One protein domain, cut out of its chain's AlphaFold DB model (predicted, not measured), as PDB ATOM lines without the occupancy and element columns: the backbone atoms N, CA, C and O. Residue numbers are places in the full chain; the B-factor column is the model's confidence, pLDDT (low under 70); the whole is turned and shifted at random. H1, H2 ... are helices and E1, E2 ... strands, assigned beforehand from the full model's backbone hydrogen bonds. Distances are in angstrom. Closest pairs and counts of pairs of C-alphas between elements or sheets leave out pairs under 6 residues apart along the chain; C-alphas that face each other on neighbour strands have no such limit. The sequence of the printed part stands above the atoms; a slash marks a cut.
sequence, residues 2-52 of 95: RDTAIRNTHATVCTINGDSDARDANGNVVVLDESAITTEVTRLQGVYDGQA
ATOM      1  N   ARG A   2       7.964  -9.455 -22.970       94.31
ATOM      2  CA  ARG A   2       8.452  -8.120 -22.594       94.31
ATOM      3  C   ARG A   2       8.782  -7.226 -23.796       94.31
ATOM      4  O   ARG A   2       8.248  -6.133 -23.864       94.31
ATOM      5  N   ASP A   3       9.524  -7.711 -24.793       94.88
ATOM      6  CA  ASP A   3       9.849  -6.917 -25.994       94.88
ATOM      7  C   ASP A   3       8.604  -6.430 -26.741       94.88
ATOM      8  O   ASP A   3       8.532  -5.289 -27.190       94.88
ATOM      9  N   THR A   4       7.593  -7.296 -26.855       95.38
ATOM     10  CA  THR A   4       6.293  -6.938 -27.430       95.38
ATOM     11  C   THR A   4       5.605  -5.869 -26.586       95.38
ATOM     12  O   THR A   4       5.095  -4.902 -27.139       95.38
ATOM     13  N   ALA A   5       5.633  -6.002 -25.258       96.88
ATOM     14  CA  ALA A   5       5.074  -5.005 -24.353       96.88
ATOM     15  C   ALA A   5       5.790  -3.650 -24.462       96.88
ATOM     16  O   ALA A   5       5.118  -2.625 -24.544       96.88
ATOM     17  N   ILE A   6       7.125  -3.640 -24.547       96.12
ATOM     18  CA  ILE A   6       7.928  -2.430 -24.774       96.12
ATOM     19  C   ILE A   6       7.494  -1.761 -26.079       96.12
ATOM     20  O   ILE A   6       7.142  -0.589 -26.062       96.12
ATOM     21  N   ARG A   7       7.425  -2.503 -27.194       95.25
ATOM     22  CA  ARG A   7       6.992  -1.941 -28.488       95.25
ATOM     23  C   ARG A   7       5.552  -1.418 -28.465       95.25
ATOM     24  O   ARG A   7       5.270  -0.410 -29.105       95.25
ATOM     25  N   ASN A   8       4.653  -2.071 -27.728       95.81
ATOM     26  CA  ASN A   8       3.254  -1.647 -27.610       95.81
ATOM     27  C   ASN A   8       3.077  -0.387 -26.747       95.81
ATOM     28  O   ASN A   8       2.149   0.381 -26.980       95.81
ATOM     29  N   THR A   9       3.937  -0.183 -25.747       96.81
ATOM     30  CA  THR A   9       3.838   0.935 -24.787       96.81
ATOM     31  C   THR A   9       4.739   2.117 -25.152       96.81
ATOM     32  O   THR A   9       4.422   3.255 -24.818       96.81
ATOM     33  N   HIS A  10       5.823   1.872 -25.890       95.81
ATOM     34  CA  HIS A  10       6.837   2.853 -26.267       95.81
ATOM     35  C   HIS A  10       7.038   2.827 -27.786       95.81
ATOM     36  O   HIS A  10       7.994   2.249 -28.302       95.81
ATOM     37  N   ALA A  11       6.122   3.466 -28.518       94.50
ATOM     38  CA  ALA A  11       6.061   3.409 -29.983       94.50
ATOM     39  C   ALA A  11       7.320   3.937 -30.706       94.50
ATOM     40  O   ALA A  11       7.524   3.640 -31.879       94.50
ATOM     41  N   THR A  12       8.163   4.719 -30.024       95.38
ATOM     42  CA  THR A  12       9.430   5.234 -30.568       95.38
ATOM     43  C   THR A  12      10.562   4.203 -30.543       95.38
ATOM     44  O   THR A  12      11.560   4.393 -31.241       95.38
ATOM     45  N   VAL A  13      10.433   3.115 -29.774       95.75
ATOM     46  CA  VAL A  13      11.469   2.081 -29.636       95.75
ATOM     47  C   VAL A  13      11.613   1.287 -30.931       95.75
ATOM     48  O   VAL A  13      10.684   0.623 -31.388       95.75
ATOM     49  N   CYS A  14      12.822   1.300 -31.488       95.00
ATOM     50  CA  CYS A  14      13.185   0.555 -32.694       95.00
ATOM     51  C   CYS A  14      14.093  -0.640 -32.374       95.00
ATOM     52  O   CYS A  14      13.912  -1.727 -32.933       95.00
ATOM     53  N   THR A  15      15.020  -0.450 -31.433       95.50
ATOM     54  CA  THR A  15      16.015  -1.451 -31.031       95.50
ATOM     55  C   THR A  15      15.857  -1.774 -29.553       95.50
ATOM     56  O   THR A  15      15.670  -0.869 -28.742       95.50
ATOM     57  N   ILE A  16      15.937  -3.060 -29.211       95.25
ATOM     58  CA  ILE A  16      15.886  -3.569 -27.838       95.25
ATOM     59  C   ILE A  16      17.079  -4.513 -27.672       95.25
ATOM     60  O   ILE A  16      17.177  -5.500 -28.401       95.25
ATOM     61  N   ASN A  17      17.981  -4.198 -26.744       92.31
ATOM     62  CA  ASN A  17      19.118  -5.034 -26.376       92.31
ATOM     63  C   ASN A  17      18.919  -5.534 -24.937       92.31
ATOM     64  O   ASN A  17      19.087  -4.788 -23.972       92.31
ATOM     65  N   GLY A  18      18.560  -6.808 -24.783       87.56
ATOM     66  CA  GLY A  18      18.206  -7.358 -23.471       87.56
ATOM     67  C   GLY A  18      16.911  -6.749 -22.923       87.56
ATOM     68  O   GLY A  18      16.001  -6.442 -23.686       87.56
ATOM     69  N   ASP A  19      16.825  -6.577 -21.601       80.81
ATOM     70  CA  ASP A  19      15.557  -6.244 -20.934       80.81
ATOM     71  C   ASP A  19      15.336  -4.747 -20.657       80.81
ATOM     72  O   ASP A  19      14.227  -4.365 -20.265       80.81
ATOM     73  N   SER A  20      16.363  -3.905 -20.821       85.38
ATOM     74  CA  SER A  20      16.334  -2.499 -20.381       85.38
ATOM     75  C   SER A  20      16.988  -1.485 -21.326       85.38
ATOM     76  O   SER A  20      16.698  -0.297 -21.200       85.38
ATOM     77  N   ASP A  21      17.830  -1.896 -22.283       92.44
ATOM     78  CA  ASP A  21      18.413  -0.973 -23.272       92.44
ATOM     79  C   ASP A  21      17.506  -0.890 -24.504       92.44
ATOM     80  O   ASP A  21      17.566  -1.724 -25.409       92.44
ATOM     81  N   ALA A  22      16.637   0.121 -24.518       95.50
ATOM     82  CA  ALA A  22      15.746   0.428 -25.629       95.50
ATOM     83  C   ALA A  22      16.159   1.744 -26.299       95.50
ATOM     84  O   ALA A  22      16.419   2.740 -25.620       95.50
ATOM     85  N   ARG A  23      16.209   1.761 -27.635       96.56
ATOM     86  CA  ARG A  23      16.646   2.928 -28.418       96.56
ATOM     87  C   ARG A  23      15.674   3.297 -29.524       96.56
ATOM     88  O   ARG A  23      15.051   2.420 -30.128       96.56
ATOM     89  N   ASP A  24      15.573   4.593 -29.792       95.75
ATOM     90  CA  ASP A  24      14.808   5.136 -30.913       95.75
ATOM     91  C   ASP A  24      15.560   4.992 -32.252       95.75
ATOM     92  O   ASP A  24      16.683   4.485 -32.314       95.75
ATOM     93  N   ALA A  25      14.938   5.448 -33.342       95.44
ATOM     94  CA  ALA A  25      15.533   5.411 -34.680       95.44
ATOM     95  C   ALA A  25      16.817   6.259 -34.821       95.44
ATOM     96  O   ALA A  25      17.609   6.018 -35.728       95.44
ATOM     97  N   ASN A  26      17.033   7.229 -33.928       95.38
ATOM     98  CA  ASN A  26      18.223   8.078 -33.898       95.38
ATOM     99  C   ASN A  26      19.318   7.508 -32.975       95.38
ATOM    100  O   ASN A  26      20.386   8.104 -32.847       95.38
ATOM    101  N   GLY A  27      19.066   6.368 -32.323       93.44
ATOM    102  CA  GLY A  27      19.976   5.741 -31.367       93.44
ATOM    103  C   GLY A  27      19.909   6.317 -29.948       93.44
ATOM    104  O   GLY A  27      20.691   5.885 -29.090       93.44
ATOM    105  N   ASN A  28      18.985   7.244 -29.673       95.31
ATOM    106  CA  ASN A  28      18.785   7.794 -28.334       95.31
ATOM    107  C   ASN A  28      18.142   6.749 -27.425       95.31
ATOM    108  O   ASN A  28      17.275   5.991 -27.858       95.31
ATOM    109  N   VAL A  29      18.538   6.738 -26.152       94.88
ATOM    110  CA  VAL A  29      17.925   5.867 -25.143       94.88
ATOM    111  C   VAL A  29      16.492   6.322 -24.883       94.88
ATOM    112  O   VAL A  29      16.247   7.494 -24.594       94.88
ATOM    113  N   VAL A  30      15.553   5.383 -24.963       96.06
ATOM    114  CA  VAL A  30      14.153   5.596 -24.599       96.06
ATOM    115  C   VAL A  30      13.975   5.227 -23.132       96.06
ATOM    116  O   VAL A  30      14.324   4.126 -22.712       96.06
ATOM    117  N   VAL A  31      13.419   6.151 -22.349       95.12
ATOM    118  CA  VAL A  31      13.055   5.883 -20.954       95.12
ATOM    119  C   VAL A  31      11.854   4.942 -20.937       95.12
ATOM    120  O   VAL A  31      10.826   5.247 -21.539       95.12
ATOM    121  N   LEU A  32      12.001   3.809 -20.253       95.44
ATOM    122  CA  LEU A  32      10.963   2.793 -20.131       95.44
ATOM    123  C   LEU A  32      10.095   3.029 -18.890       95.44
ATOM    124  O   LEU A  32      10.600   3.154 -17.775       95.44
ATOM    125  N   ASP A  33       8.781   3.029 -19.083       95.94
ATOM    126  CA  ASP A  33       7.789   2.925 -18.016       95.94
ATOM    127  C   ASP A  33       7.547   1.446 -17.674       95.94
ATOM    128  O   ASP A  33       6.769   0.738 -18.320       95.94
ATOM    129  N   GLU A  34       8.224   0.975 -16.626       95.00
ATOM    130  CA  GLU A  34       8.109  -0.402 -16.132       95.00
ATOM    131  C   GLU A  34       6.695  -0.770 -15.661       95.00
ATOM    132  O   GLU A  34       6.309  -1.941 -15.734       95.00
ATOM    133  N   SER A  35       5.900   0.205 -15.205       96.88
ATOM    134  CA  SER A  35       4.518  -0.029 -14.775       96.88
ATOM    135  C   SER A  35       3.626  -0.326 -15.982       96.88
ATOM    136  O   SER A  35       2.885  -1.319 -15.995       96.88
ATOM    137  N   ALA A  36       3.756   0.483 -17.038       96.69
ATOM    138  CA  ALA A  36       3.063   0.261 -18.303       96.69
ATOM    139  C   ALA A  36       3.488  -1.066 -18.952       96.69
ATOM    140  O   ALA A  36       2.636  -1.842 -19.390       96.69
ATOM    141  N   ILE A  37       4.791  -1.372 -18.953       96.75
ATOM    142  CA  ILE A  37       5.321  -2.628 -19.499       96.75
ATOM    143  C   ILE A  37       4.787  -3.826 -18.719       96.75
ATOM    144  O   ILE A  37       4.305  -4.774 -19.331       96.75
ATOM    145  N   THR A  38       4.833  -3.796 -17.385       97.25
ATOM    146  CA  THR A  38       4.320  -4.891 -16.547       97.25
ATOM    147  C   THR A  38       2.834  -5.131 -16.799       97.25
ATOM    148  O   THR A  38       2.429  -6.270 -17.026       97.25
ATOM    149  N   THR A  39       2.034  -4.062 -16.842       98.19
ATOM    150  CA  THR A  39       0.596  -4.142 -17.145       98.19
ATOM    151  C   THR A  39       0.350  -4.799 -18.503       98.19
ATOM    152  O   THR A  39      -0.482  -5.701 -18.631       98.19
ATOM    153  N   GLU A  40       1.108  -4.393 -19.519       97.88
ATOM    154  CA  GLU A  40       0.979  -4.942 -20.865       97.88
ATOM    155  C   GLU A  40       1.471  -6.395 -20.955       97.88
ATOM    156  O   GLU A  40       0.841  -7.216 -21.622       97.88
ATOM    157  N   VAL A  41       2.534  -6.766 -20.234       97.62
ATOM    158  CA  VAL A  41       2.974  -8.164 -20.110       97.62
ATOM    159  C   VAL A  41       1.872  -9.018 -19.489       97.62
ATOM    160  O   VAL A  41       1.563 -10.074 -20.039       97.62
ATOM    161  N   THR A  42       1.232  -8.568 -18.406       98.19
ATOM    162  CA  THR A  42       0.104  -9.282 -17.787       98.19
ATOM    163  C   THR A  42      -1.056  -9.451 -18.764       98.19
ATOM    164  O   THR A  42      -1.622 -10.541 -18.864       98.19
ATOM    165  N   ARG A  43      -1.386  -8.413 -19.543       98.06
ATOM    166  CA  ARG A  43      -2.430  -8.498 -20.573       98.06
ATOM    167  C   ARG A  43      -2.071  -9.518 -21.656       98.06
ATOM    168  O   ARG A  43      -2.895 -10.369 -21.993       98.06
ATOM    169  N   LEU A  44      -0.851  -9.459 -22.191       97.69
ATOM    170  CA  LEU A  44      -0.358 -10.402 -23.199       97.69
ATOM    171  C   LEU A  44      -0.318 -11.838 -22.659       97.69
ATOM    172  O   LEU A  44      -0.644 -12.767 -23.396       97.69
ATOM    173  N   GLN A  45       0.029 -12.015 -21.383       97.12
ATOM    174  CA  GLN A  45       0.009 -13.305 -20.697       97.12
ATOM    175  C   GLN A  45      -1.412 -13.853 -20.605       97.12
ATOM    176  O   GLN A  45      -1.649 -14.974 -21.042       97.12
ATOM    177  N   GLY A  46      -2.382 -13.038 -20.184       96.19
ATOM    178  CA  GLY A  46      -3.791 -13.435 -20.166       96.19
ATOM    179  C   GLY A  46      -4.326 -13.833 -21.547       96.19
ATOM    180  O   GLY A  46      -5.025 -14.838 -21.676       96.19
ATOM    181  N   VAL A  47      -3.954 -13.102 -22.606       95.94
ATOM    182  CA  VAL A  47      -4.318 -13.460 -23.992       95.94
ATOM    183  C   VAL A  47      -3.671 -14.782 -24.412       95.94
ATOM    184  O   VAL A  47      -4.340 -15.642 -24.991       95.94
ATOM    185  N   TYR A  48      -2.381 -14.961 -24.122       95.75
ATOM    186  CA  TYR A  48      -1.672 -16.196 -24.428       95.75
ATOM    187  C   TYR A  48      -2.295 -17.380 -23.680       95.75
ATOM    188  O   TYR A  48      -2.588 -18.407 -24.294       95.75
ATOM    189  N   ASP A  49      -2.575 -17.245 -22.393       94.62
ATOM    190  CA  ASP A  49      -3.148 -18.315 -21.579       94.62
ATOM    191  C   ASP A  49      -4.585 -18.642 -22.000       94.62
ATOM    192  O   ASP A  49      -4.924 -19.817 -22.153       94.62
ATOM    193  N   GLY A  50      -5.389 -17.633 -22.354       93.69
ATOM    194  CA  GLY A  50      -6.736 -17.824 -22.908       93.69
ATOM    195  C   GLY A  50      -6.769 -18.611 -24.227       93.69
ATOM    196  O   GLY A  50      -7.782 -19.211 -24.584       93.69
ATOM    197  N   GLN A  51      -5.646 -18.677 -24.946       95.31
ATOM    198  CA  GLN A  51      -5.503 -19.440 -26.188       95.31
ATOM    199  C   GLN A  51      -4.837 -20.817 -26.001       95.31
ATOM    200  O   GLN A  51      -4.565 -21.503 -26.993       95.31
ATOM    201  N   ALA A  52      -4.585 -21.258 -24.763       95.38
ATOM    202  CA  ALA A  52      -3.894 -22.520 -24.485       95.38
ATOM    203  C   ALA A  52      -4.574 -23.732 -25.143       95.38
ATOM    204  O   ALA A  52      -3.905 -24.534 -25.801       95.38
TER     205      ALA A  52
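What this domain is: This is residues 2 to 52 of the 95 residues of an uncharacterized protein of Dehalococcoidia bacterium (UniProt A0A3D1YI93). A short helix, H1, sits between a small two-strand hairpin, E1 and E2, and a longer helix, H2, which it crosses steeply; the last part of H2 sticks out with residues 51 and 52 as an arm, residues 45 to 52. The printed part has 51 residues with two named helices and two named strands, in the order H1, E1, E2, H2; the sheet E1 - E2 is antiparallel and the class is mostly helix. The whole is only just compact, close to loose, with a radius of gyration of the C-alphas of 11.8 A, and its outline is a rod spanning 38 by 18 by 17 A.

How they stand to each other: H1, residues 2 to 9, touches H2, residues 34 to 50; their closest C-alphas, those of Ala 5 and Glu 40, are 5.4 A apart. Their lines stand at a steep tilt of 68 degrees, only just short of about perpendicular, and they run opposite ways. E1, residues 15 to 17, comes closest to H1 at the C-alphas of Asp 3 and Ile 16, 7.1 A apart. E1 and E2, residues 21 to 23, form a hairpin, antiparallel at 167 degrees; N 17 and O 21 are within hydrogen-bond range at 2.8 A, as are N 23 and O 15 at 2.9 A. H1 and E2 are apart, but only just, their closest C-alphas 8.4 A from each other. E1 and H2 are apart. In H1 and H2 every O i to N i+4 pair is within hydrogen-bond range.

Where its parts are: H1 begins at C-alpha 2, (8.452, -8.120, -22.594), and measures 10.4 A from first to last C-alpha. E1 measures 6.6 A and E2 6.7 A. H2 measures 23.9 A and ends at C-alpha 50, (-6.736, -17.824, -22.908).

The domain as a whole: The two C-alphas farthest apart, those of Asn 26 and Ala 52, are 38.9 A from each other. Without the stretch that stands free, the body spans 30 by 17 by 14 A. The printed part has no cut and no long link. No printed residue is under 70 in pLDDT.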